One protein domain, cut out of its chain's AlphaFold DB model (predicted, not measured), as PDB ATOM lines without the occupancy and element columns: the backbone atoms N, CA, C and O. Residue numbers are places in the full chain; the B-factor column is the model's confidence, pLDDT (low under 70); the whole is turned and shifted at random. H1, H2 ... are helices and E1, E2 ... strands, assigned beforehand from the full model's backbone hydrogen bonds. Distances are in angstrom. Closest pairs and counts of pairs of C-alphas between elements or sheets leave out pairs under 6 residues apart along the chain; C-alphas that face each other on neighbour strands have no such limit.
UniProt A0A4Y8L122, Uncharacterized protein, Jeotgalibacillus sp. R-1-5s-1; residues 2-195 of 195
ATOM      1  N   LYS A   2       1.079 -38.678  46.476       80.12
ATOM      2  CA  LYS A   2       1.902 -37.439  46.439       80.12
ATOM      3  C   LYS A   2       2.960 -37.440  45.325       80.12
ATOM      4  O   LYS A   2       3.124 -36.431  44.654       80.12
ATOM      5  N   LYS A   3       3.617 -38.583  45.113       80.31
ATOM      6  CA  LYS A   3       4.637 -38.783  44.072       80.31
ATOM      7  C   LYS A   3       4.091 -38.505  42.664       80.31
ATOM      8  O   LYS A   3       4.631 -37.648  41.982       80.31
ATOM      9  N   VAL A   4       2.961 -39.116  42.300       82.12
ATOM     10  CA  VAL A   4       2.335 -38.955  40.972       82.12
ATOM     11  C   VAL A   4       1.910 -37.512  40.698       82.12
ATOM     12  O   VAL A   4       2.122 -36.997  39.603       82.12
ATOM     13  N   VAL A   5       1.360 -36.816  41.699       86.06
ATOM     14  CA  VAL A   5       0.988 -35.399  41.549       86.06
ATOM     15  C   VAL A   5       2.223 -34.527  41.317       86.06
ATOM     16  O   VAL A   5       2.197 -33.658  40.446       86.06
ATOM     17  N   ILE A   6       3.307 -34.768  42.063       87.06
ATOM     18  CA  ILE A   6       4.573 -34.043  41.895       87.06
ATOM     19  C   ILE A   6       5.152 -34.313  40.505       87.06
ATOM     20  O   ILE A   6       5.448 -33.364  39.790       87.06
ATOM     21  N   GLU A   7       5.256 -35.579  40.097       85.06
ATOM     22  CA  GLU A   7       5.796 -35.976  38.790       85.06
ATOM     23  C   GLU A   7       4.987 -35.371  37.637       85.06
ATOM     24  O   GLU A   7       5.564 -34.727  36.765       85.06
ATOM     25  N   THR A   8       3.654 -35.458  37.688       88.50
ATOM     26  CA  THR A   8       2.780 -34.852  36.669       88.50
ATOM     27  C   THR A   8       2.980 -33.337  36.595       88.50
ATOM     28  O   THR A   8       3.131 -32.780  35.510       88.50
ATOM     29  N   THR A   9       3.009 -32.656  37.744       90.12
ATOM     30  CA  THR A   9       3.171 -31.193  37.792       90.12
ATOM     31  C   THR A   9       4.535 -30.774  37.250       90.12
ATOM     32  O   THR A   9       4.627 -29.831  36.470       90.12
ATOM     33  N   VAL A  10       5.594 -31.496  37.619       91.19
ATOM     34  CA  VAL A  10       6.952 -31.226  37.139       91.19
ATOM     35  C   VAL A  10       7.068 -31.469  35.636       91.19
ATOM     36  O   VAL A  10       7.659 -30.641  34.946       91.19
ATOM     37  N   SER A  11       6.463 -32.532  35.104       90.56
ATOM     38  CA  SER A  11       6.410 -32.767  33.657       90.56
ATOM     39  C   SER A  11       5.695 -31.638  32.914       90.56
ATOM     40  O   SER A  11       6.183 -31.199  31.877       90.56
ATOM     41  N   LEU A  12       4.592 -31.107  33.454       93.06
ATOM     42  CA  LEU A  12       3.903 -29.959  32.852       93.06
ATOM     43  C   LEU A  12       4.783 -28.706  32.837       93.06
ATOM     44  O   LEU A  12       4.896 -28.058  31.799       93.06
ATOM     45  N   VAL A  13       5.448 -28.393  33.954       94.00
ATOM     46  CA  VAL A  13       6.399 -27.270  34.019       94.00
ATOM     47  C   VAL A  13       7.536 -27.469  33.018       94.00
ATOM     48  O   VAL A  13       7.879 -26.540  32.290       94.00
ATOM     49  N   PHE A  14       8.076 -28.685  32.920       93.81
ATOM     50  CA  PHE A  14       9.114 -29.020  31.950       93.81
ATOM     51  C   PHE A  14       8.655 -28.776  30.507       93.81
ATOM     52  O   PHE A  14       9.384 -28.145  29.750       93.81
ATOM     53  N   TYR A  15       7.449 -29.209  30.123       93.31
ATOM     54  CA  TYR A  15       6.938 -28.976  28.767       93.31
ATOM     55  C   TYR A  15       6.728 -27.497  28.460       93.31
ATOM     56  O   TYR A  15       7.009 -27.074  27.342       93.31
ATOM     57  N   VAL A  16       6.293 -26.698  29.437       94.44
ATOM     58  CA  VAL A  16       6.175 -25.242  29.273       94.44
ATOM     59  C   VAL A  16       7.551 -24.610  29.060       94.44
ATOM     60  O   VAL A  16       7.731 -23.842  28.120       94.44
ATOM     61  N   LEU A  17       8.541 -24.964  29.883       94.38
ATOM     62  CA  LEU A  17       9.907 -24.454  29.736       94.38
ATOM     63  C   LEU A  17      10.534 -24.884  28.405       94.38
ATOM     64  O   LEU A  17      11.169 -24.074  27.734       94.38
ATOM     65  N   LEU A  18      10.314 -26.135  27.995       94.69
ATOM     66  CA  LEU A  18      10.766 -26.653  26.708       94.69
ATOM     67  C   LEU A  18      10.098 -25.911  25.545       94.69
ATOM     68  O   LEU A  18      10.769 -25.594  24.566       94.69
ATOM     69  N   ALA A  19       8.807 -25.587  25.662       94.69
ATOM     70  CA  ALA A  19       8.086 -24.825  24.649       94.69
ATOM     71  C   ALA A  19       8.653 -23.426  24.489       94.69
ATOM     72  O   ALA A  19       8.885 -23.000  23.365       94.69
ATOM     73  N   ILE A  20       8.935 -22.742  25.598       94.38
ATOM     74  CA  ILE A  20       9.543 -21.412  25.574       94.38
ATOM     75  C   ILE A  20      10.947 -21.481  24.958       94.38
ATOM     76  O   ILE A  20      11.260 -20.676  24.086       94.38
ATOM     77  N   ALA A  21      11.774 -22.457  25.347       94.06
ATOM     78  CA  ALA A  21      13.125 -22.605  24.805       94.06
ATOM     79  C   ALA A  21      13.122 -22.863  23.290       94.06
ATOM     80  O   ALA A  21      13.795 -22.160  22.533       94.06
ATOM     81  N   LEU A  22      12.301 -23.805  22.826       94.44
ATOM     82  CA  LEU A  22      12.157 -24.085  21.398       94.44
ATOM     83  C   LEU A  22      11.529 -22.911  20.640       94.44
ATOM     84  O   LEU A  22      11.974 -22.602  19.538       94.44
ATOM     85  N   ALA A  23      10.549 -22.219  21.227       92.75
ATOM     86  CA  ALA A  23       9.949 -21.028  20.635       92.75
ATOM     87  C   ALA A  23      10.986 -19.921  20.426       92.75
ATOM     88  O   ALA A  23      11.016 -19.322  19.356       92.75
ATOM     89  N   THR A  24      11.880 -19.695  21.394       91.31
ATOM     90  CA  THR A  24      12.964 -18.718  21.220       91.31
ATOM     91  C   THR A  24      13.946 -19.110  20.128       91.31
ATOM     92  O   THR A  24      14.360 -18.249  19.363       91.31
ATOM     93  N   THR A  25      14.244 -20.401  19.974       90.75
ATOM     94  CA  THR A  25      15.047 -20.892  18.849       90.75
ATOM     95  C   THR A  25      14.355 -20.652  17.506       90.75
ATOM     96  O   THR A  25      14.992 -20.154  16.586       90.75
ATOM     97  N   VAL A  26      13.056 -20.946  17.390       91.06
ATOM     98  CA  VAL A  26      12.293 -20.722  16.148       91.06
ATOM     99  C   VAL A  26      12.198 -19.240  15.802       91.06
ATOM    100  O   VAL A  26      12.471 -18.873  14.664       91.06
ATOM    101  N   ASN A  27      11.867 -18.387  16.774       88.69
ATOM    102  CA  ASN A  27      11.830 -16.940  16.565       88.69
ATOM    103  C   ASN A  27      13.209 -16.417  16.149       88.69
ATOM    104  O   ASN A  27      13.306 -15.607  15.238       88.69
ATOM    105  N   GLY A  28      14.278 -16.939  16.754       85.81
ATOM    106  CA  GLY A  28      15.619 -16.521  16.388       85.81
ATOM    107  C   GLY A  28      16.028 -16.919  14.968       85.81
ATOM    108  O   GLY A  28      16.661 -16.144  14.256       85.81
ATOM    109  N   PHE A  29      15.620 -18.105  14.510       85.94
ATOM    110  CA  PHE A  29      15.795 -18.484  13.106       85.94
ATOM    111  C   PHE A  29      14.967 -17.610  12.159       85.94
ATOM    112  O   PHE A  29      15.446 -17.281  11.077       85.94
ATOM    113  N   TYR A  30      13.758 -17.223  12.562       86.25
ATOM    114  CA  TYR A  30      12.903 -16.331  11.781       86.25
ATOM    115  C   TYR A  30      13.526 -14.937  11.615       86.25
ATOM    116  O   TYR A  30      13.632 -14.453  10.492       86.25
ATOM    117  N   GLU A  31      14.007 -14.333  12.702       84.50
ATOM    118  CA  GLU A  31      14.693 -13.036  12.668       84.50
ATOM    119  C   GLU A  31      15.964 -13.102  11.810       84.50
ATOM    120  O   GLU A  31      16.166 -12.257  10.942       84.50
ATOM    121  N   MET A  32      16.772 -14.160  11.953       81.62
ATOM    122  CA  MET A  32      17.929 -14.368  11.076       81.62
ATOM    123  C   MET A  32      17.538 -14.488   9.600       81.62
ATOM    124  O   MET A  32      18.204 -13.911   8.747       81.62
ATOM    125  N   GLN A  33      16.467 -15.215   9.278       83.75
ATOM    126  CA  GLN A  33      15.996 -15.349   7.899       83.75
ATOM    127  C   GLN A  33      15.566 -13.998   7.310       83.75
ATOM    128  O   GLN A  33      15.877 -13.718   6.154       83.75
ATOM    129  N   GLN A  34      14.885 -13.154   8.090       82.38
ATOM    130  CA  GLN A  34      14.511 -11.805   7.657       82.38
ATOM    131  C   GLN A  34      15.733 -10.919   7.413       82.38
ATOM    132  O   GLN A  34      15.784 -10.223   6.403       82.38
ATOM    133  N   LEU A  35      16.731 -10.988   8.296       77.06
ATOM    134  CA  LEU A  35      17.985 -10.250   8.137       77.06
ATOM    135  C   LEU A  35      18.728 -10.658   6.861       77.06
ATOM    136  O   LEU A  35      19.200  -9.795   6.128       77.06
ATOM    137  N   TYR A  36      18.788 -11.957   6.553       74.38
ATOM    138  CA  TYR A  36      19.372 -12.417   5.291       74.38
ATOM    139  C   TYR A  36      18.609 -11.905   4.067       74.38
ATOM    140  O   TYR A  36      19.249 -11.482   3.109       74.38
ATOM    141  N   ALA A  37      17.273 -11.900   4.101       76.38
ATOM    142  CA  ALA A  37      16.465 -11.383   2.994       76.38
ATOM    143  C   ALA A  37      16.685  -9.876   2.769       76.38
ATOM    144  O   ALA A  37      16.781  -9.432   1.629       76.38
ATOM    145  N   GLN A  38      16.824  -9.098   3.847       71.75
ATOM    146  CA  GLN A  38      17.140  -7.669   3.765       71.75
ATOM    147  C   GLN A  38      18.543  -7.424   3.197       71.75
ATOM    148  O   GLN A  38      18.712  -6.569   2.335       71.75
ATOM    149  N   MET A  39      19.544  -8.195   3.634       66.38
ATOM    150  CA  MET A  39      20.904  -8.086   3.092       66.38
ATOM    151  C   MET A  39      20.971  -8.470   1.606       66.38
ATOM    152  O   MET A  39      21.720  -7.855   0.853       66.38
ATOM    153  N   GLU A  40      20.181  -9.453   1.168       65.38
ATOM    154  CA  GLU A  40      20.092  -9.839  -0.243       65.38
ATOM    155  C   GLU A  40      19.535  -8.692  -1.107       65.38
ATOM    156  O   GLU A  40      20.138  -8.357  -2.126       65.38
ATOM    157  N   GLU A  41      18.457  -8.021  -0.684       59.19
ATOM    158  CA  GLU A  41      17.910  -6.859  -1.408       59.19
ATOM    159  C   GLU A  41      18.926  -5.713  -1.542       59.19
ATOM    160  O   GLU A  41      19.085  -5.170  -2.637       59.19
ATOM    161  N   VAL A  42      19.679  -5.409  -0.478       58.53
ATOM    162  CA  VAL A  42      20.734  -4.377  -0.503       58.53
ATOM    163  C   VAL A  42      21.829  -4.722  -1.524       58.53
ATOM    164  O   VAL A  42      22.276  -3.854  -2.271       58.53
ATOM    165  N   THR A  43      22.222  -5.997  -1.642       56.53
ATOM    166  CA  THR A  43      23.261  -6.409  -2.607       56.53
ATOM    167  C   THR A  43      22.847  -6.299  -4.079       56.53
ATOM    168  O   THR A  43      23.714  -6.148  -4.942       56.53
ATOM    169  N   PHE A  44      21.550  -6.361  -4.396       53.19
ATOM    170  CA  PHE A  44      21.072  -6.286  -5.782       53.19
ATOM    171  C   PHE A  44      20.936  -4.852  -6.315       53.19
ATOM    172  O   PHE A  44      20.999  -4.671  -7.534       53.19
ATOM    173  N   GLU A  45      20.776  -3.842  -5.453       54.62
ATOM    174  CA  GLU A  45      20.657  -2.442  -5.891       54.62
ATOM    175  C   GLU A  45      22.002  -1.788  -6.251       54.62
ATOM    176  O   GLU A  45      22.030  -0.943  -7.147       54.62
ATOM    177  N   GLU A  46      23.121  -2.187  -5.634       55.75
ATOM    178  CA  GLU A  46      24.397  -1.460  -5.787       55.75
ATOM    179  C   GLU A  46      25.441  -2.103  -6.722       55.75
ATOM    180  O   GLU A  46      26.382  -1.429  -7.129       55.75
ATOM    181  N   GLY A  47      25.297  -3.360  -7.155       53.12
ATOM    182  CA  GLY A  47      26.197  -3.959  -8.162       53.12
ATOM    183  C   GLY A  47      27.678  -4.090  -7.752       53.12
ATOM    184  O   GLY A  47      28.501  -4.498  -8.577       53.12
ATOM    185  N   GLU A  48      28.024  -3.781  -6.501       52.91
ATOM    186  CA  GLU A  48      29.364  -3.944  -5.940       52.91
ATOM    187  C   GLU A  48      29.548  -5.323  -5.283       52.91
ATOM    188  O   GLU A  48      28.601  -6.002  -4.883       52.91
ATOM    189  N   THR A  49      30.793  -5.795  -5.206       49.34
ATOM    190  CA  THR A  49      31.137  -7.055  -4.532       49.34
ATOM    191  C   THR A  49      31.395  -6.808  -3.048       49.34
ATOM    192  O   THR A  49      32.463  -6.310  -2.694       49.34
ATOM    193  N   TYR A  50      30.458  -7.212  -2.192       55.41
ATOM    194  CA  TYR A  50      30.581  -7.121  -0.734       55.41
ATOM    195  C   TYR A  50      31.232  -8.389  -0.170       55.41
ATOM    196  O   TYR A  50      30.884  -9.510  -0.548       55.41
ATOM    197  N   LEU A  51      32.178  -8.230   0.757       54.88
ATOM    198  CA  LEU A  51      32.659  -9.334   1.589       54.88
ATOM    199  C   LEU A  51      31.768  -9.419   2.830       54.88
ATOM    200  O   LEU A  51      31.557  -8.411   3.494       54.88
ATOM    201  N   LEU A  52      31.251 -10.606   3.146       57.09
ATOM    202  CA  LEU A  52      30.453 -10.839   4.352       57.09
ATOM    203  C   LEU A  52      31.380 -11.282   5.487       57.09
ATOM    204  O   LEU A  52      31.953 -12.376   5.440       57.09
ATOM    205  N   GLY A  53      31.551 -10.419   6.487       57.06
ATOM    206  CA  GLY A  53      32.203 -10.769   7.744       57.06
ATOM    207  C   GLY A  53      31.161 -11.200   8.771       57.06
ATOM    208  O   GLY A  53      30.202 -10.476   9.019       57.06
ATOM    209  N   ASN A  54      31.359 -12.374   9.377       62.78
ATOM    210  CA  ASN A  54      30.532 -12.838  10.489       62.78
ATOM    211  C   ASN A  54      31.398 -12.939  11.740       62.78
ATOM    212  O   ASN A  54      32.312 -13.768  11.798       62.78
ATOM    213  N   GLU A  55      31.078 -12.144  12.754       65.56
ATOM    214  CA  GLU A  55      31.629 -12.324  14.094       65.56
ATOM    215  C   GLU A  55      30.579 -12.968  15.002       65.56
ATOM    216  O   GLU A  55      29.406 -12.588  14.995       65.56
ATOM    217  N   PHE A  56      31.008 -13.970  15.772       65.00
ATOM    218  CA  PHE A  56      30.189 -14.630  16.784       65.00
ATOM    219  C   PHE A  56      30.773 -14.332  18.159       65.00
ATOM    220  O   PHE A  56      31.888 -14.757  18.470       65.00
ATOM    221  N   VAL A  57      30.000 -13.651  18.997       72.56
ATOM    222  CA  VAL A  57      30.333 -13.436  20.404       72.56
ATOM    223  C   VAL A  57      29.383 -14.277  21.245       72.56
ATOM    224  O   VAL A  57      28.163 -14.137  21.180       72.56
ATOM    225  N   ILE A  58      29.952 -15.195  22.025       68.62
ATOM    226  CA  ILE A  58      29.197 -16.036  22.954       68.62
ATOM    227  C   ILE A  58      29.449 -15.513  24.363       68.62
ATOM    228  O   ILE A  58      30.550 -15.653  24.895       68.62
ATOM    229  N   ASP A  59      28.410 -14.954  24.970       73.94
ATOM    230  CA  ASP A  59      28.325 -14.719  26.407       73.94
ATOM    231  C   ASP A  59      27.418 -15.794  27.040       73.94
ATOM    232  O   ASP A  59      26.599 -16.424  26.369       73.94
ATOM    233  N   ILE A  60      27.538 -16.026  28.348       68.06
ATOM    234  CA  ILE A  60      26.928 -17.154  29.082       68.06
ATOM    235  C   ILE A  60      25.411 -17.285  28.829       68.06
ATOM    236  O   ILE A  60      24.862 -18.384  28.911       68.06
ATOM    237  N   LEU A  61      24.720 -16.184  28.511       73.69
ATOM    238  CA  LEU A  61      23.275 -16.151  28.247       73.69
ATOM    239  C   LEU A  61      22.889 -15.503  26.913       73.69
ATOM    240  O   LEU A  61      21.693 -15.354  26.641       73.69
ATOM    241  N   ARG A  62      23.857 -15.108  26.083       68.94
ATOM    242  CA  ARG A  62      23.600 -14.385  24.834       68.94
ATOM    243  C   ARG A  62      24.544 -14.857  23.748       68.94
ATOM    244  O   ARG A  62      25.746 -14.957  23.963       68.94
ATOM    245  N   LEU A  63      23.980 -15.136  22.587       70.69
ATOM    246  CA  LEU A  63      24.742 -15.337  21.370       70.69
ATOM    247  C   LEU A  63      24.501 -14.110  20.504       70.69
ATOM    248  O   LEU A  63      23.383 -13.879  20.055       70.69
ATOM    249  N   GLU A  64      25.530 -13.298  20.334       71.50
ATOM    250  CA  GLU A  64      25.493 -12.119  19.480       71.50
ATOM    251  C   GLU A  64      26.198 -12.475  18.177       71.50
ATOM    252  O   GLU A  64      27.282 -13.069  18.178       71.50
ATOM    253  N   THR A  65      25.560 -12.164  17.058       63.84
ATOM    254  CA  THR A  65      26.192 -12.242  15.747       63.84
ATOM    255  C   THR A  65      26.134 -10.866  15.114       63.84
ATOM    256  O   THR A  65      25.091 -10.207  15.107       63.84
ATOM    257  N   THR A  66      27.280 -10.425  14.624       65.69
ATOM    258  CA  THR A  66      27.397  -9.169  13.895       65.69
ATOM    259  C   THR A  66      27.665  -9.522  12.449       65.69
ATOM    260  O   THR A  66      28.665 -10.181  12.149       65.69
ATOM    261  N   PHE A  67      26.759  -9.102  11.572       63.59
ATOM    262  CA  PHE A  67      26.965  -9.139  10.132       63.59
ATOM    263  C   PHE A  67      27.585  -7.813   9.720       63.59
ATOM    264  O   PHE A  67      27.000  -6.756   9.969       63.59
ATOM    265  N   THR A  68      28.775  -7.862   9.130       63.47
ATOM    266  CA  THR A  68      29.436  -6.675   8.588       63.47
ATOM    267  C   THR A  68      29.330  -6.691   7.068       63.47
ATOM    268  O   THR A  68      29.752  -7.644   6.406       63.47
ATOM    269  N   VAL A  69      28.724  -5.638   6.518       62.75
ATOM    270  CA  VAL A  69      28.603  -5.425   5.073       62.75
ATOM    271  C   VAL A  69      29.652  -4.391   4.668       62.75
ATOM    272  O   VAL A  69      29.588  -3.230   5.070       62.75
ATOM    273  N   TYR A  70      30.656  -4.819   3.899       59.16
ATOM    274  CA  TYR A  70      31.683  -3.926   3.356       59.16
ATOM    275  C   TYR A  70      31.280  -3.449   1.960       59.16
ATOM    276  O   TYR A  70      31.432  -4.211   1.005       59.16
ATOM    277  N   GLY A  71      30.773  -2.217   1.848       53.25
ATOM    278  CA  GLY A  71      30.628  -1.521   0.561       53.25
ATOM    279  C   GLY A  71      31.977  -1.106  -0.018       53.25
ATOM    280  O   GLY A  71      32.977  -1.067   0.706       53.25
ATOM    281  N   GLY A  72      32.027  -0.861  -1.329       53.81
ATOM    282  CA  GLY A  72      33.228  -0.501  -2.076       53.81
ATOM    283  C   GLY A  72      33.985   0.700  -1.508       53.81
ATOM    284  O   GLY A  72      33.580   1.348  -0.549       53.81
ATOM    285  N   THR A  73      35.143   0.964  -2.117       51.22
ATOM    286  CA  THR A  73      36.404   1.477  -1.537       51.22
ATOM    287  C   THR A  73      36.413   2.687  -0.581       51.22
ATOM    288  O   THR A  73      37.498   3.015  -0.105       51.22
ATOM    289  N   GLU A  74      35.297   3.333  -0.234       53.34
ATOM    290  CA  GLU A  74      35.262   4.487   0.684       53.34
ATOM    291  C   GLU A  74      34.058   4.556   1.661       53.34
ATOM    292  O   GLU A  74      33.965   5.529   2.410       53.34
ATOM    293  N   SER A  75      33.158   3.565   1.736       56.72
ATOM    294  CA  SER A  75      32.033   3.586   2.702       56.72
ATOM    295  C   SER A  75      32.368   2.919   4.047       56.72
ATOM    296  O   SER A  75      32.969   1.845   4.074       56.72
ATOM    297  N   GLU A  76      31.950   3.527   5.170       60.25
ATOM    298  CA  GLU A  76      32.015   2.888   6.496       60.25
ATOM    299  C   GLU A  76      31.192   1.584   6.502       60.25
ATOM    300  O   GLU A  76      30.093   1.568   5.948       60.25
ATOM    301  N   PRO A  77      31.695   0.487   7.103       61.97
ATOM    302  CA  PRO A  77      30.981  -0.784   7.115       61.97
ATOM    303  C   PRO A  77      29.677  -0.663   7.907       61.97
ATOM    304  O   PRO A  77      29.682  -0.249   9.072       61.97
ATOM    305  N   GLU A  78      28.566  -1.062   7.293       66.31
ATOM    306  CA  GLU A  78      27.290  -1.169   7.991       66.31
ATOM    307  C   GLU A  78      27.281  -2.467   8.808       66.31
ATOM    308  O   GLU A  78      27.503  -3.563   8.285       66.31
ATOM    309  N   ASN A  79      27.068  -2.331  10.119       67.25
ATOM    310  CA  ASN A  79      27.049  -3.450  11.053       67.25
ATOM    311  C   ASN A  79      25.608  -3.735  11.470       67.25
ATOM    312  O   ASN A  79      24.994  -2.939  12.185       67.25
ATOM    313  N   VAL A  80      25.092  -4.898  11.088       67.88
ATOM    314  CA  VAL A  80      23.782  -5.374  11.531       67.88
ATOM    315  C   VAL A  80      23.988  -6.334  12.699       67.88
ATOM    316  O   VAL A  80      24.537  -7.427  12.542       67.88
ATOM    317  N   LEU A  81      23.580  -5.902  13.897       69.69
ATOM    318  CA  LEU A  81      23.699  -6.683  15.129       69.69
ATOM    319  C   LEU A  81      22.438  -7.519  15.351       69.69
ATOM    320  O   LEU A  81      21.342  -6.979  15.497       69.69
ATOM    321  N   TYR A  82      22.613  -8.829  15.473       74.44
ATOM    322  CA  TYR A  82      21.561  -9.750  15.875       74.44
ATOM    323  C   TYR A  82      21.902 -10.411  17.212       74.44
ATOM    324  O   TYR A  82      22.988 -10.958  17.408       74.44
ATOM    325  N   THR A  83      20.952 -10.373  18.149       76.31
ATOM    326  CA  THR A  83      21.136 -10.891  19.509       76.31
ATOM    327  C   THR A  83      20.174 -12.039  19.791       76.31
ATOM    328  O   THR A  83      18.972 -11.834  19.946       76.31
ATOM    329  N   PHE A  84      20.704 -13.248  19.945       80.38
ATOM    330  CA  PHE A  84      19.959 -14.432  20.348       80.38
ATOM    331  C   PHE A  84      20.040 -14.655  21.864       80.38
ATOM    332  O   PHE A  84      21.120 -14.747  22.455       80.38
ATOM    333  N   SER A  85      18.885 -14.800  22.511       84.38
ATOM    334  CA  SER A  85      18.810 -15.059  23.952       84.38
ATOM    335  C   SER A  85      18.905 -16.555  24.263       84.38
ATOM    336  O   SER A  85      17.990 -17.323  23.968       84.38
ATOM    337  N   MET A  86      19.980 -16.973  24.941       84.94
ATOM    338  CA  MET A  86      20.157 -18.345  25.455       84.94
ATOM    339  C   MET A  86      19.488 -18.551  26.827       84.94
ATOM    340  O   MET A  86      19.495 -19.654  27.380       84.94
ATOM    341  N   LEU A  87      18.885 -17.504  27.398       89.00
ATOM    342  CA  LEU A  87      18.298 -17.523  28.739       89.00
ATOM    343  C   LEU A  87      17.206 -18.596  28.942       89.00
ATOM    344  O   LEU A  87      17.259 -19.289  29.960       89.00
ATOM    345  N   PRO A  88      16.264 -18.819  28.006       91.69
ATOM    346  CA  PRO A  88      15.276 -19.896  28.120       91.69
ATOM    347  C   PRO A  88      15.899 -21.290  28.238       91.69
ATOM    348  O   PRO A  88      15.457 -22.103  29.052       91.69
ATOM    349  N   TRP A  89      16.966 -21.547  27.477       91.50
ATOM    350  CA  TRP A  89      17.733 -22.789  27.558       91.50
ATOM    351  C   TRP A  89      18.448 -22.917  28.902       91.50
ATOM    352  O   TRP A  89      18.395 -23.978  29.526       91.50
ATOM    353  N   GLY A  90      19.037 -21.826  29.399       90.38
ATOM    354  CA  GLY A  90      19.642 -21.775  30.730       90.38
ATOM    355  C   GLY A  90      18.654 -22.137  31.844       90.38
ATOM    356  O   GLY A  90      18.964 -22.978  32.688       90.38
ATOM    357  N   ILE A  91      17.438 -21.577  31.818       92.75
ATOM    358  CA  ILE A  91      16.376 -21.891  32.793       92.75
ATOM    359  C   ILE A  91      15.942 -23.355  32.679       92.75
ATOM    360  O   ILE A  91      15.805 -24.033  33.700       92.75
ATOM    361  N   LEU A  92      15.752 -23.864  31.459       93.00
ATOM    362  CA  LEU A  92      15.374 -25.260  31.229       93.00
ATOM    363  C   LEU A  92      16.427 -26.228  31.787       93.00
ATOM    364  O   LEU A  92      16.074 -27.199  32.457       93.00
ATOM    365  N   ILE A  93      17.714 -25.959  31.553       92.50
ATOM    366  CA  ILE A  93      18.825 -26.769  32.072       92.50
ATOM    367  C   ILE A  93      18.873 -26.689  33.600       92.50
ATOM    368  O   ILE A  93      18.931 -27.725  34.268       92.50
ATOM    369  N   LEU A  94      18.785 -25.478  34.158       92.75
ATOM    370  CA  LEU A  94      18.787 -25.257  35.604       92.75
ATOM    371  C   LEU A  94      17.624 -25.981  36.293       92.75
ATOM    372  O   LEU A  94      17.802 -26.505  37.388       92.75
ATOM    373  N   PHE A  95      16.456 -26.051  35.654       93.12
ATOM    374  CA  PHE A  95      15.311 -26.820  36.140       93.12
ATOM    375  C   PHE A  95      15.516 -28.338  35.997       93.12
ATOM    376  O   PHE A  95      15.177 -29.112  36.896       93.12
ATOM    377  N   SER A  96      16.101 -28.775  34.882       89.06
ATOM    378  CA  SER A  96      16.270 -30.196  34.552       89.06
ATOM    379  C   SER A  96      17.312 -30.895  35.425       89.06
ATOM    380  O   SER A  96      17.148 -32.074  35.734       89.06
ATOM    381  N   ILE A  97      18.365 -30.196  35.867       89.75
ATOM    382  CA  ILE A  97      19.440 -30.786  36.684       89.75
ATOM    383  C   ILE A  97      18.926 -31.284  38.053       89.75
ATOM    384  O   ILE A  97      19.087 -32.475  38.340       89.75
ATOM    385  N   PRO A  98      18.274 -30.461  38.904       89.31
ATOM    386  CA  PRO A  98      17.704 -30.926  40.169       89.31
ATOM    387  C   PRO A  98      16.668 -32.028  39.968       89.31
ATOM    388  O   PRO A  98      16.631 -32.985  40.743       89.31
ATOM    389  N   TRP A  99      15.854 -31.916  38.914       85.69
ATOM    390  CA  TRP A  99      14.850 -32.923  38.593       85.69
ATOM    391  C   TRP A  99      15.476 -34.275  38.250       85.69
ATOM    392  O   TRP A  99      15.075 -35.303  38.796       85.69
ATOM    393  N   MET A 100      16.510 -34.279  37.412       82.06
ATOM    394  CA  MET A 100      17.266 -35.478  37.067       82.06
ATOM    395  C   MET A 100      17.905 -36.112  38.310       82.06
ATOM    396  O   MET A 100      17.825 -37.328  38.481       82.06
ATOM    397  N   ILE A 101      18.465 -35.309  39.221       86.12
ATOM    398  CA  ILE A 101      19.022 -35.801  40.494       86.12
ATOM    399  C   ILE A 101      17.927 -36.424  41.373       86.12
ATOM    400  O   ILE A 101      18.132 -37.500  41.942       86.12
ATOM    401  N   TYR A 102      16.768 -35.771  41.495       85.06
ATOM    402  CA  TYR A 102      15.625 -36.283  42.255       85.06
ATOM    403  C   TYR A 102      15.111 -37.609  41.681       85.06
ATOM    404  O   TYR A 102      14.966 -38.590  42.418       85.06
ATOM    405  N   SER A 103      14.896 -37.656  40.365       76.12
ATOM    406  CA  SER A 103      14.435 -38.841  39.637       76.12
ATOM    407  C   SER A 103      15.425 -40.001  39.769       76.12
ATOM    408  O   SER A 103      15.036 -41.131  40.055       76.12
ATOM    409  N   TYR A 104      16.729 -39.720  39.686       77.00
ATOM    410  CA  TYR A 104      17.769 -40.729  39.881       77.00
ATOM    411  C   TYR A 104      17.778 -41.307  41.306       77.00
ATOM    412  O   TYR A 104      17.955 -42.511  41.493       77.00
ATOM    413  N   LYS A 105      17.563 -40.474  42.336       77.69
ATOM    414  CA  LYS A 105      17.581 -40.915  43.744       77.69
ATOM    415  C   LYS A 105      16.353 -41.722  44.163       77.69
ATOM    416  O   LYS A 105      16.470 -42.558  45.053       77.69
ATOM    417  N   THR A 106      15.193 -41.457  43.574       69.81
ATOM    418  CA  THR A 106      13.901 -42.015  44.014       69.81
ATOM    419  C   THR A 106      13.517 -43.318  43.317       69.81
ATOM    420  O   THR A 106      12.442 -43.862  43.575       69.81
ATOM    421  N   ARG A 107      14.385 -43.849  42.450       65.12
ATOM    422  CA  ARG A 107      14.052 -44.957  41.557       65.12
ATOM    423  C   ARG A 107      14.678 -46.289  41.956       65.12
ATOM    424  O   ARG A 107      15.740 -46.356  42.574       65.12
ATOM    425  N   ASN A 108      14.013 -47.364  41.539       64.12
ATOM    426  CA  ASN A 108      14.470 -48.732  41.724       64.12
ATOM    427  C   ASN A 108      15.727 -49.012  40.874       64.12
ATOM    428  O   ASN A 108      15.685 -48.961  39.644       64.12
ATOM    429  N   ARG A 109      16.855 -49.293  41.539       65.69
ATOM    430  CA  ARG A 109      18.191 -49.429  40.921       65.69
ATOM    431  C   ARG A 109      18.395 -50.726  40.133       65.69
ATOM    432  O   ARG A 109      19.445 -50.909  39.531       65.69
ATOM    433  N   ALA A 110      17.410 -51.619  40.153       65.38
ATOM    434  CA  ALA A 110      17.462 -52.899  39.457       65.38
ATOM    435  C   ALA A 110      17.147 -52.801  37.948       65.38
ATOM    436  O   ALA A 110      17.342 -53.775  37.227       65.38
ATOM    437  N   LEU A 111      16.658 -51.653  37.457       64.25
ATOM    438  CA  LEU A 111      16.275 -51.468  36.052       64.25
ATOM    439  C   LEU A 111      17.454 -50.939  35.211       64.25
ATOM    440  O   LEU A 111      18.121 -49.981  35.598       64.25
ATOM    441  N   GLY A 112      17.700 -51.544  34.042       70.25
ATOM    442  CA  GLY A 112      18.772 -51.137  33.117       70.25
ATOM    443  C   GLY A 112      18.509 -49.803  32.394       70.25
ATOM    444  O   GLY A 112      17.373 -49.338  32.342       70.25
ATOM    445  N   PHE A 113      19.543 -49.207  31.777       63.97
ATOM    446  CA  PHE A 113      19.505 -47.857  31.170       63.97
ATOM    447  C   PHE A 113      18.369 -47.640  30.145       63.97
ATOM    448  O   PHE A 113      17.720 -46.597  30.133       63.97
ATOM    449  N   SER A 114      18.076 -48.643  29.312       62.41
ATOM    450  CA  SER A 114      16.964 -48.588  28.346       62.41
ATOM    451  C   SER A 114      15.604 -48.454  29.043       62.41
ATOM    452  O   SER A 114      14.776 -47.619  28.675       62.41
ATOM    453  N   MET A 115      15.399 -49.214  30.120       62.06
ATOM    454  CA  MET A 115      14.183 -49.144  30.927       62.06
ATOM    455  C   MET A 115      14.176 -47.890  31.816       62.06
ATOM    456  O   MET A 115      13.116 -47.342  32.095       62.06
ATOM    457  N   PHE A 116      15.348 -47.372  32.192       60.38
ATOM    458  CA  PHE A 116      15.528 -46.074  32.847       60.38
ATOM    459  C   PHE A 116      15.057 -44.906  31.968       60.38
ATOM    460  O   PHE A 116      14.360 -44.028  32.470       60.38
ATOM    461  N   ALA A 117      15.378 -44.909  30.672       61.16
ATOM    462  CA  ALA A 117      14.976 -43.837  29.762       61.16
ATOM    463  C   ALA A 117      13.494 -43.919  29.351       61.16
ATOM    464  O   ALA A 117      12.882 -42.891  29.075       61.16
ATOM    465  N   SER A 118      12.920 -45.127  29.311       55.94
ATOM    466  CA  SER A 118      11.584 -45.365  28.747       55.94
ATOM    467  C   SER A 118      10.469 -45.603  29.767       55.94
ATOM    468  O   SER A 118       9.317 -45.298  29.467       55.94
ATOM    469  N   SER A 119      10.759 -46.126  30.963       53.53
ATOM    470  CA  SER A 119       9.718 -46.278  31.988       53.53
ATOM    471  C   SER A 119       9.557 -44.981  32.783       53.53
ATOM    472  O   SER A 119      10.528 -44.274  33.050       53.53
ATOM    473  N   MET A 120       8.330 -44.642  33.170       56.91
ATOM    474  CA  MET A 120       8.103 -43.653  34.227       56.91
ATOM    475  C   MET A 120       8.335 -44.324  35.584       56.91
ATOM    476  O   MET A 120       8.115 -45.525  35.753       56.91
ATOM    477  N   THR A 121       8.808 -43.558  36.561       52.97
ATOM    478  CA  THR A 121       9.106 -43.998  37.936       52.97
ATOM    479  C   THR A 121       7.900 -44.562  38.693       52.97
ATOM    480  O   THR A 121       8.098 -45.127  39.770       52.97
ATOM    481  N   GLU A 122       6.687 -44.432  38.151       53.50
ATOM    482  CA  GLU A 122       5.436 -45.007  38.666       53.50
ATOM    483  C   GLU A 122       5.169 -46.459  38.233       53.50
ATOM    484  O   GLU A 122       4.355 -47.137  38.841       53.50
ATOM    485  N   PHE A 123       5.825 -46.967  37.182       52.59
ATOM    486  CA  PHE A 123       5.607 -48.351  36.721       52.59
ATOM    487  C   PHE A 123       6.429 -49.373  37.519       52.59
ATOM    488  O   PHE A 123       6.448 -50.556  37.189       52.59
ATOM    489  N   ALA A 124       7.154 -48.913  38.541       53.09
ATOM    490  CA  ALA A 124       8.016 -49.736  39.381       53.09
ATOM    491  C   ALA A 124       7.325 -50.196  40.677       53.09
ATOM    492  O   ALA A 124       8.021 -50.632  41.598       53.09
ATOM    493  N   ASP A 125       5.999 -50.075  40.763       54.91
ATOM    494  CA  ASP A 125       5.252 -50.333  41.989       54.91
ATOM    495  C   ASP A 125       4.761 -51.790  42.059       54.91
ATOM    496  O   ASP A 125       4.209 -52.352  41.116       54.91
ATOM    497  N   SER A 126       5.015 -52.421  43.207       60.22
ATOM    498  CA  SER A 126       4.703 -53.820  43.530       60.22
ATOM    499  C   SER A 126       3.231 -54.066  43.893       60.22
ATOM    500  O   SER A 126       2.877 -55.187  44.251       60.22
ATOM    501  N   ASP A 127       2.398 -53.022  43.874       74.00
ATOM    502  CA  ASP A 127       0.987 -53.065  44.266       74.00
ATOM    503  C   ASP A 127       0.078 -53.220  43.031       74.00
ATOM    504  O   ASP A 127       0.091 -52.413  42.092       74.00
ATOM    505  N   GLU A 128      -0.749 -54.268  43.041       83.00
ATOM    506  CA  GLU A 128      -1.712 -54.568  41.978       83.00
ATOM    507  C   GLU A 128      -2.728 -53.431  41.783       83.00
ATOM    508  O   GLU A 128      -3.137 -53.150  40.650       83.00
ATOM    509  N   ARG A 129      -3.110 -52.722  42.857       84.31
ATOM    510  CA  ARG A 129      -4.082 -51.622  42.777       84.31
ATOM    511  C   ARG A 129      -3.531 -50.444  41.982       84.31
ATOM    512  O   ARG A 129      -4.232 -49.910  41.121       84.31
ATOM    513  N   GLU A 130      -2.303 -50.024  42.268       82.94
ATOM    514  CA  GLU A 130      -1.685 -48.884  41.581       82.94
ATOM    515  C   GLU A 130      -1.441 -49.208  40.103       82.94
ATOM    516  O   GLU A 130      -1.730 -48.379  39.241       82.94
ATOM    517  N   THR A 131      -1.082 -50.456  39.791       84.25
ATOM    518  CA  THR A 131      -0.953 -50.943  38.410       84.25
ATOM    519  C   THR A 131      -2.264 -50.813  37.622       84.25
ATOM    520  O   THR A 131      -2.273 -50.334  36.484       84.25
ATOM    521  N   LEU A 132      -3.400 -51.197  38.216       89.12
ATOM    522  CA  LEU A 132      -4.713 -51.057  37.575       89.12
ATOM    523  C   LEU A 132      -5.081 -49.589  37.330       89.12
ATOM    524  O   LEU A 132      -5.531 -49.245  36.234       89.12
ATOM    525  N   ILE A 133      -4.864 -48.718  38.320       90.44
ATOM    526  CA  ILE A 133      -5.137 -47.278  38.202       90.44
ATOM    527  C   ILE A 133      -4.292 -46.665  37.081       90.44
ATOM    528  O   ILE A 133      -4.822 -45.954  36.221       90.44
ATOM    529  N   THR A 134      -3.002 -46.989  37.041       88.56
ATOM    530  CA  THR A 134      -2.071 -46.526  36.011       88.56
ATOM    531  C   THR A 134      -2.488 -46.991  34.616       88.56
ATOM    532  O   THR A 134      -2.519 -46.184  33.686       88.56
ATOM    533  N   ASN A 135      -2.916 -48.246  34.446       89.38
ATOM    534  CA  ASN A 135      -3.428 -48.748  33.162       89.38
ATOM    535  C   ASN A 135      -4.684 -47.995  32.685       89.38
ATOM    536  O   ASN A 135      -4.849 -47.717  31.494       89.38
ATOM    537  N   VAL A 136      -5.577 -47.621  33.604       92.94
ATOM    538  CA  VAL A 136      -6.754 -46.803  33.270       92.94
ATOM    539  C   VAL A 136      -6.341 -45.378  32.886       92.94
ATOM    540  O   VAL A 136      -6.814 -44.859  31.870       92.94
ATOM    541  N   ALA A 137      -5.453 -44.753  33.662       92.62
ATOM    542  CA  ALA A 137      -4.986 -43.387  33.429       92.62
ATOM    543  C   ALA A 137      -4.214 -43.255  32.108       92.62
ATOM    544  O   ALA A 137      -4.521 -42.375  31.302       92.62
ATOM    545  N   THR A 138      -3.288 -44.171  31.829       91.25
ATOM    546  CA  THR A 138      -2.524 -44.233  30.568       91.25
ATOM    547  C   THR A 138      -3.426 -44.422  29.355       91.25
ATOM    548  O   THR A 138      -3.283 -43.703  28.366       91.25
ATOM    549  N   ARG A 139      -4.425 -45.313  29.428       93.88
ATOM    550  CA  ARG A 139      -5.401 -45.493  28.341       93.88
ATOM    551  C   ARG A 139      -6.179 -44.208  28.056       93.88
ATOM    552  O   ARG A 139      -6.419 -43.887  26.893       93.88
ATOM    553  N   LYS A 140      -6.572 -43.465  29.095       95.12
ATOM    554  CA  LYS A 140      -7.266 -42.175  28.945       95.12
ATOM    555  C   LYS A 140      -6.354 -41.078  28.404       95.12
ATOM    556  O   LYS A 140      -6.783 -40.331  27.528       95.12
ATOM    557  N   ALA A 141      -5.105 -41.024  28.851       94.69
ATOM    558  CA  ALA A 141      -4.100 -40.113  28.316       94.69
ATOM    559  C   ALA A 141      -3.843 -40.374  26.823       94.69
ATOM    560  O   ALA A 141      -3.888 -39.445  26.019       94.69
ATOM    561  N   TYR A 142      -3.697 -41.639  26.419       94.50
ATOM    562  CA  TYR A 142      -3.538 -42.015  25.013       94.50
ATOM    563  C   TYR A 142      -4.745 -41.605  24.157       94.50
ATOM    564  O   TYR A 142      -4.579 -41.011  23.093       94.50
ATOM    565  N   GLN A 143      -5.967 -41.849  24.648       95.88
ATOM    566  CA  GLN A 143      -7.188 -41.368  23.987       95.88
ATOM    567  C   GLN A 143      -7.176 -39.845  23.824       95.88
ATOM    568  O   GLN A 143      -7.529 -39.343  22.760       95.88
ATOM    569  N   SER A 144      -6.730 -39.108  24.845       96.44
ATOM    570  CA  SER A 144      -6.645 -37.650  24.770       96.44
ATOM    571  C   SER A 144      -5.638 -37.163  23.731       96.44
ATOM    572  O   SER A 144      -5.981 -36.246  22.997       96.44
ATOM    573  N   CYS A 145      -4.476 -37.816  23.584       93.81
ATOM    574  CA  CYS A 145      -3.531 -37.553  22.489       93.81
ATOM    575  C   CYS A 145      -4.192 -37.736  21.120       93.81
ATOM    576  O   CYS A 145      -4.033 -36.900  20.234       93.81
ATOM    577  N   GLY A 146      -4.955 -38.822  20.955       94.38
ATOM    578  CA  GLY A 146      -5.655 -39.125  19.706       94.38
ATOM    579  C   GLY A 146      -6.680 -38.064  19.303       94.38
ATOM    580  O   GLY A 146      -6.907 -37.872  18.114       94.38
ATOM    581  N   TYR A 147      -7.269 -37.350  20.268       96.00
ATOM    582  CA  TYR A 147      -8.180 -36.234  19.998       96.00
ATOM    583  C   TYR A 147      -7.460 -34.886  19.904       96.00
ATOM    584  O   TYR A 147      -7.764 -34.096  19.016       96.00
ATOM    585  N   SER A 148      -6.502 -34.603  20.789       96.69
ATOM    586  CA  SER A 148      -5.815 -33.309  20.830       96.69
ATOM    587  C   SER A 148      -4.924 -33.095  19.609       96.69
ATOM    588  O   SER A 148      -4.924 -31.997  19.062       96.69
ATOM    589  N   ALA A 149      -4.231 -34.130  19.127       94.88
ATOM    590  CA  ALA A 149      -3.365 -34.028  17.956       94.88
ATOM    591  C   ALA A 149      -4.100 -33.543  16.687       94.88
ATOM    592  O   ALA A 149      -3.676 -32.527  16.138       94.88
ATOM    593  N   PRO A 150      -5.201 -34.170  16.217       96.00
ATOM    594  CA  PRO A 150      -5.910 -33.683  15.032       96.00
ATOM    595  C   PRO A 150      -6.584 -32.324  15.256       96.00
ATOM    596  O   PRO A 150      -6.636 -31.520  14.326       96.00
ATOM    597  N   ILE A 151      -7.064 -32.030  16.471       96.44
ATOM    598  CA  ILE A 151      -7.657 -30.720  16.789       96.44
ATOM    599  C   ILE A 151      -6.605 -29.617  16.650       96.44
ATOM    600  O   ILE A 151      -6.829 -28.643  15.937       96.44
ATOM    601  N   LEU A 152      -5.438 -29.783  17.278       95.25
ATOM    602  CA  LEU A 152      -4.360 -28.794  17.214       95.25
ATOM    603  C   LEU A 152      -3.724 -28.737  15.818       95.25
ATOM    604  O   LEU A 152      -3.399 -27.654  15.344       95.25
ATOM    605  N   ALA A 153      -3.631 -29.861  15.103       93.94
ATOM    606  CA  ALA A 153      -3.210 -29.867  13.702       93.94
ATOM    607  C   ALA A 153      -4.190 -29.106  12.793       93.94
ATOM    608  O   ALA A 153      -3.760 -28.416  11.875       93.94
ATOM    609  N   SER A 154      -5.496 -29.165  13.070       94.50
ATOM    610  CA  SER A 154      -6.492 -28.388  12.319       94.50
ATOM    611  C   SER A 154      -6.300 -26.881  12.514       94.50
ATOM    612  O   SER A 154      -6.490 -26.115  11.576       94.50
ATOM    613  N   VAL A 155      -5.845 -26.448  13.696       93.25
ATOM    614  CA  VAL A 155      -5.471 -25.044  13.946       93.25
ATOM    615  C   VAL A 155      -4.265 -24.629  13.096       93.25
ATOM    616  O   VAL A 155      -4.185 -23.483  12.664       93.25
ATOM    617  N   LEU A 156      -3.355 -25.549  12.771       93.50
ATOM    618  CA  LEU A 156      -2.207 -25.241  11.913       93.50
ATOM    619  C   LEU A 156      -2.585 -25.003  10.443       93.50
ATOM    620  O   LEU A 156      -1.805 -24.402   9.715       93.50
ATOM    621  N   VAL A 157      -3.786 -25.386  10.002       94.31
ATOM    622  CA  VAL A 157      -4.267 -25.084   8.638       94.31
ATOM    623  C   VAL A 157      -4.396 -23.573   8.419       94.31
ATOM    624  O   VAL A 157      -4.120 -23.080   7.330       94.31
ATOM    625  N   ILE A 158      -4.772 -22.829   9.463       93.56
ATOM    626  CA  ILE A 158      -4.886 -21.362   9.431       93.56
ATOM    627  C   ILE A 158      -3.604 -20.655   9.892       93.56
ATOM    628  O   ILE A 158      -3.569 -19.428   9.923       93.56
ATOM    629  N   TYR A 159      -2.544 -21.400  10.224       92.31
ATOM    630  CA  TYR A 159      -1.274 -20.845  10.695       92.31
ATOM    631  C   TYR A 159      -0.644 -19.802   9.759       92.31
ATOM    632  O   TYR A 159      -0.166 -18.799  10.284       92.31
ATOM    633  N   PRO A 160      -0.681 -19.946   8.415       92.25
ATOM    634  CA  PRO A 160      -0.108 -18.936   7.524       92.25
ATOM    635  C   PRO A 160      -0.666 -17.522   7.738       92.25
ATOM    636  O   PRO A 160       0.032 -16.554   7.476       92.25
ATOM    637  N   LEU A 161      -1.893 -17.384   8.260       91.81
ATOM    638  CA  LEU A 161      -2.502 -16.081   8.563       91.81
ATOM    639  C   LEU A 161      -1.914 -15.405   9.812       91.81
ATOM    640  O   LEU A 161      -2.104 -14.209  10.006       91.81
ATOM    641  N   PHE A 162      -1.239 -16.165  10.674       88.94
ATOM    642  CA  PHE A 162      -0.685 -15.703  11.951       88.94
ATOM    643  C   PHE A 162       0.836 -15.836  12.021       88.94
ATOM    644  O   PHE A 162       1.416 -15.626  13.088       88.94
ATOM    645  N   TYR A 163       1.472 -16.200  10.906       87.44
ATOM    646  CA  TYR A 163       2.902 -16.482  10.835       87.44
ATOM    647  C   TYR A 163       3.745 -15.310  11.343       87.44
ATOM    648  O   TYR A 163       4.622 -15.509  12.179       87.44
ATOM    649  N   ASP A 164       3.392 -14.089  10.939       85.50
ATOM    650  CA  ASP A 164       4.135 -12.879  11.307       85.50
ATOM    651  C   ASP A 164       3.932 -12.467  12.773       85.50
ATOM    652  O   ASP A 164       4.759 -11.764  13.349       85.50
ATOM    653  N   PHE A 165       2.843 -12.912  13.409       86.81
ATOM    654  CA  PHE A 165       2.544 -12.576  14.805       86.81
ATOM    655  C   PHE A 165       3.128 -13.593  15.788       86.81
ATOM    656  O   PHE A 165       3.583 -13.218  16.868       86.81
ATOM    657  N   ILE A 166       3.055 -14.889  15.463       89.19
ATOM    658  CA  ILE A 166       3.476 -15.978  16.356       89.19
ATOM    659  C   ILE A 166       4.182 -17.078  15.540       89.19
ATOM    660  O   ILE A 166       3.632 -18.171  15.373       89.19
ATOM    661  N   PRO A 167       5.427 -16.852  15.077       88.50
ATOM    662  CA  PRO A 167       6.160 -17.826  14.258       88.50
ATOM    663  C   PRO A 167       6.494 -19.131  15.009       88.50
ATOM    664  O   PRO A 167       6.800 -20.164  14.418       88.50
ATOM    665  N   SER A 168       6.392 -19.126  16.338       93.19
ATOM    666  CA  SER A 168       6.590 -20.298  17.197       93.19
ATOM    667  C   SER A 168       5.306 -21.077  17.517       93.19
ATOM    668  O   SER A 168       5.362 -22.056  18.267       93.19
ATOM    669  N   LEU A 169       4.147 -20.722  16.940       93.19
ATOM    670  CA  LEU A 169       2.866 -21.400  17.204       93.19
ATOM    671  C   LEU A 169       2.926 -22.935  17.041       93.19
ATOM    672  O   LEU A 169       2.423 -23.630  17.928       93.19
ATOM    673  N   PRO A 170       3.564 -23.506  15.994       93.31
ATOM    674  CA  PRO A 170       3.629 -24.960  15.827       93.31
ATOM    675  C   PRO A 170       4.313 -25.684  16.994       93.31
ATOM    676  O   PRO A 170       3.889 -26.776  17.377       93.31
ATOM    677  N   VAL A 171       5.320 -25.060  17.612       94.25
ATOM    678  CA  VAL A 171       6.026 -25.606  18.784       94.25
ATOM    679  C   VAL A 171       5.069 -25.741  19.967       94.25
ATOM    680  O   VAL A 171       4.997 -26.802  20.594       94.25
ATOM    681  N   PHE A 172       4.291 -24.690  20.243       94.25
ATOM    682  CA  PHE A 172       3.302 -24.702  21.320       94.25
ATOM    683  C   PHE A 172       2.200 -25.734  21.082       94.25
ATOM    684  O   PHE A 172       1.758 -26.374  22.034       94.25
ATOM    685  N   MET A 173       1.789 -25.954  19.831       94.69
ATOM    686  CA  MET A 173       0.784 -26.970  19.493       94.69
ATOM    687  C   MET A 173       1.293 -28.388  19.771       94.69
ATOM    688  O   MET A 173       0.605 -29.169  20.429       94.69
ATOM    689  N   ILE A 174       2.514 -28.717  19.336       93.88
ATOM    690  CA  ILE A 174       3.109 -30.048  19.549       93.88
ATOM    691  C   ILE A 174       3.275 -30.337  21.044       93.88
ATOM    692  O   ILE A 174       2.860 -31.390  21.530       93.88
ATOM    693  N   LEU A 175       3.843 -29.398  21.799       94.50
ATOM    694  CA  LEU A 175       4.031 -29.578  23.240       94.50
ATOM    695  C   LEU A 175       2.715 -29.485  24.017       94.50
ATOM    696  O   LEU A 175       2.572 -30.128  25.054       94.50
ATOM    697  N   GLY A 176       1.725 -28.773  23.480       94.56
ATOM    698  CA  GLY A 176       0.354 -28.754  23.975       94.56
ATOM    699  C   GLY A 176      -0.291 -30.139  23.956       94.56
ATOM    700  O   GLY A 176      -0.939 -30.510  24.932       94.56
ATOM    701  N   VAL A 177      -0.058 -30.950  22.914       96.12
ATOM    702  CA  VAL A 177      -0.521 -32.353  22.870       96.12
ATOM    703  C   VAL A 177       0.018 -33.137  24.069       96.12
ATOM    704  O   VAL A 177      -0.757 -33.793  24.769       96.12
ATOM    705  N   LEU A 178       1.324 -33.030  24.338       94.25
ATOM    706  CA  LEU A 178       1.966 -33.709  25.468       94.25
ATOM    707  C   LEU A 178       1.430 -33.195  26.808       94.25
ATOM    708  O   LEU A 178       1.064 -33.990  27.672       94.25
ATOM    709  N   ALA A 179       1.302 -31.876  26.960       94.62
ATOM    710  CA  ALA A 179       0.775 -31.260  28.172       94.62
ATOM    711  C   ALA A 179      -0.676 -31.682  28.459       94.62
ATOM    712  O   ALA A 179      -1.016 -31.983  29.607       94.62
ATOM    713  N   ILE A 180      -1.531 -31.765  27.435       96.31
ATOM    714  CA  ILE A 180      -2.910 -32.258  27.569       96.31
ATOM    715  C   ILE A 180      -2.901 -33.719  28.021       96.31
ATOM    716  O   ILE A 180      -3.590 -34.059  28.984       96.31
ATOM    717  N   ALA A 181      -2.101 -34.574  27.381       94.88
ATOM    718  CA  ALA A 181      -2.040 -35.993  27.720       94.88
ATOM    719  C   ALA A 181      -1.562 -36.232  29.154       94.88
ATOM    720  O   ALA A 181      -2.181 -36.999  29.893       94.88
ATOM    721  N   THR A 182      -0.522 -35.520  29.583       93.56
ATOM    722  CA  THR A 182      -0.010 -35.569  30.958       93.56
ATOM    723  C   THR A 182      -1.012 -35.005  31.964       93.56
ATOM    724  O   THR A 182      -1.183 -35.567  33.044       93.56
ATOM    725  N   SER A 183      -1.751 -33.952  31.607       94.25
ATOM    726  CA  SER A 183      -2.819 -33.415  32.461       94.25
ATOM    727  C   SER A 183      -3.953 -34.424  32.643       94.25
ATOM    728  O   SER A 183      -4.376 -34.686  33.768       94.25
ATOM    729  N   VAL A 184      -4.423 -35.039  31.551       95.88
ATOM    730  CA  VAL A 184      -5.461 -36.082  31.594       95.88
ATOM    731  C   VAL A 184      -4.990 -37.272  32.417       95.88
ATOM    732  O   VAL A 184      -5.750 -37.761  33.252       95.88
ATOM    733  N   TYR A 185      -3.741 -37.697  32.223       93.94
ATOM    734  CA  TYR A 185      -3.116 -38.748  33.012       93.94
ATOM    735  C   TYR A 185      -3.226 -38.453  34.518       93.94
ATOM    736  O   TYR A 185      -3.867 -39.213  35.248       93.94
ATOM    737  N   GLY A 186      -2.696 -37.314  34.979       91.69
ATOM    738  CA  GLY A 186      -2.683 -36.977  36.404       91.69
ATOM    739  C   GLY A 186      -4.078 -36.784  36.999       91.69
ATOM    740  O   GLY A 186      -4.346 -37.246  38.109       91.69
ATOM    741  N   ILE A 187      -5.000 -36.159  36.256       94.25
ATOM    742  CA  ILE A 187      -6.392 -35.966  36.697       94.25
ATOM    743  C   ILE A 187      -7.092 -37.317  36.873       94.25
ATOM    744  O   ILE A 187      -7.729 -37.551  37.905       94.25
ATOM    745  N   VAL A 188      -6.986 -38.212  35.886       94.62
ATOM    746  CA  VAL A 188      -7.622 -39.536  35.944       94.62
ATOM    747  C   VAL A 188      -7.004 -40.372  37.055       94.62
ATOM    748  O   VAL A 188      -7.747 -40.967  37.831       94.62
ATOM    749  N   TRP A 189      -5.678 -40.361  37.191       93.25
ATOM    750  CA  TRP A 189      -4.988 -41.110  38.237       93.25
ATOM    751  C   TRP A 189      -5.452 -40.690  39.636       93.25
ATOM    752  O   TRP A 189      -5.865 -41.527  40.436       93.25
ATOM    753  N   VAL A 190      -5.485 -39.381  39.925       91.75
ATOM    754  CA  VAL A 190      -5.965 -38.858  41.219       91.75
ATOM    755  C   VAL A 190      -7.434 -39.206  41.452       91.75
ATOM    756  O   VAL A 190      -7.820 -39.505  42.584       91.75
ATOM    757  N   ARG A 191      -8.260 -39.182  40.402       93.50
ATOM    758  CA  ARG A 191      -9.680 -39.528  40.507       93.50
ATOM    759  C   ARG A 191      -9.881 -40.995  40.864       93.50
ATOM    760  O   ARG A 191     -10.672 -41.282  41.753       93.50
ATOM    761  N   GLU A 192      -9.197 -41.908  40.181       91.88
ATOM    762  CA  GLU A 192      -9.334 -43.350  40.417       91.88
ATOM    763  C   GLU A 192      -8.657 -43.787  41.729       91.88
ATOM    764  O   GLU A 192      -9.147 -44.701  42.377       91.88
ATOM    765  N   TYR A 193      -7.613 -43.089  42.195       88.44
ATOM    766  CA  TYR A 193      -7.014 -43.340  43.515       88.44
ATOM    767  C   TYR A 193      -7.941 -42.973  44.687       88.44
ATOM    768  O   TYR A 193      -7.856 -43.566  45.762       88.44
ATOM    769  N   ARG A 194      -8.807 -41.965  44.500       89.19
ATOM    770  CA  ARG A 194      -9.778 -41.510  45.513       89.19
ATOM    771  C   ARG A 194     -11.061 -42.342  45.563       89.19
ATOM    772  O   ARG A 194     -11.829 -42.154  46.503       89.19
ATOM    773  N   LYS A 195     -11.309 -43.174  44.553       86.75
ATOM    774  CA  LYS A 195     -12.392 -44.159  44.578       86.75
ATOM    775  C   LYS A 195     -11.997 -45.352  45.441       86.75
ATOM    776  O   LYS A 195     -12.919 -45.865  46.102       86.75
TER     777      LYS A 195
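This is residues 2 to 195 of the 195 residues of an uncharacterized protein of Jeotgalibacillus sp. R-1-5s-1 (UniProt A0A4Y8L122). What is the main picture? One very long helix, H1, runs through most of the length of a rod; a small three-stranded sheet, E1 E2 E3, lies along its second half, while H2 and the helical hairpin H4 H5 pack on its first half, with H5 between H1 and H4. What is it made of? The 194 printed residues have five named helices and three named strands, in the order H1 E1 E2 E3 H2 H3 H4 H5, and the class is mostly helix; the antiparallel sheet has the order E1, E2, E3. How spread out is it? It is loose, with a radius of gyration of the C-alphas of 23.9 A and spans of 81 by 39 by 24 A.

What does the long helix meet first along the chain? H1, residues 2 to 46, is on the sheet of E1, residues 51 to 59, E2, residues 62 to 70, and E3, residues 78 to 85, making two layers, a helix on one face of a sheet. Its height over the sheet is 9.5 A, and it runs along the strands, at 3 degrees to E3 on the local plane; the closest C-alphas of H1 and E3 are those of Gly 28 and Phe 84, 6.2 A apart. How are the strands joined? They form a meander, each strand the antiparallel neighbour of the one before, with N 57 and O 64 at 2.9 A in the hairpin E1 and E2, and N 84 and O 63 at 2.8 A in the hairpin E2 and E3. Which helices touch? H2, residues 87 to 105, touches H1, residues 14 to 24 alone, at a shallow tilt of 28 degrees, opposite ways, closest at C-alphas Ala 21 and Pro 88, 4.8 A. H5, residues 169 to 193, touches H1, residues 4 to 23 alone, at a shallow tilt of 4 degrees, opposite ways, closest at C-alphas Leu 12 and Ala 179, 5.8 A. H4, residues 128 to 156, and H5 form a helical hairpin at a shallow tilt of 26 degrees, closest at C-alphas Ala 141 and Ala 181, 4.6 A. What of H3 and the helix backbones? H3, residues 113 to 118, touches no helix, and every O i to N i+4 pair in it is within hydrogen-bond range; the counts are 39 of 41 in H1, 13 of 15 in H2, 24 of 25 in H4 and 20 of 21 in H5.

Where does H1 run? It is 67.3 A long, from C-alpha 2 at (1.902, -37.439, 46.439) to C-alpha 46 at (24.397, -1.460, -5.787). How long are the others? E1, E2 and E3 measure 25.8, 25.2 and 22.8 A; H2, H3, H4 and H5 measure 27.8, 8.7, 42.0 and 35.7 A, and H5 ends at C-alpha 193 (-7.014, -43.340, 43.515).

How large is it? The two C-alphas farthest apart, those of Thr 73 and Lys 195, are 81.2 A apart, and the printed part has no cut. Which link is long? That from H4 to H5, residues 157 to 168, is long. Where is confidence low? Of the printed residues 58 are under 70, among them 39 to 56, 65 to 81 and 113 to 126.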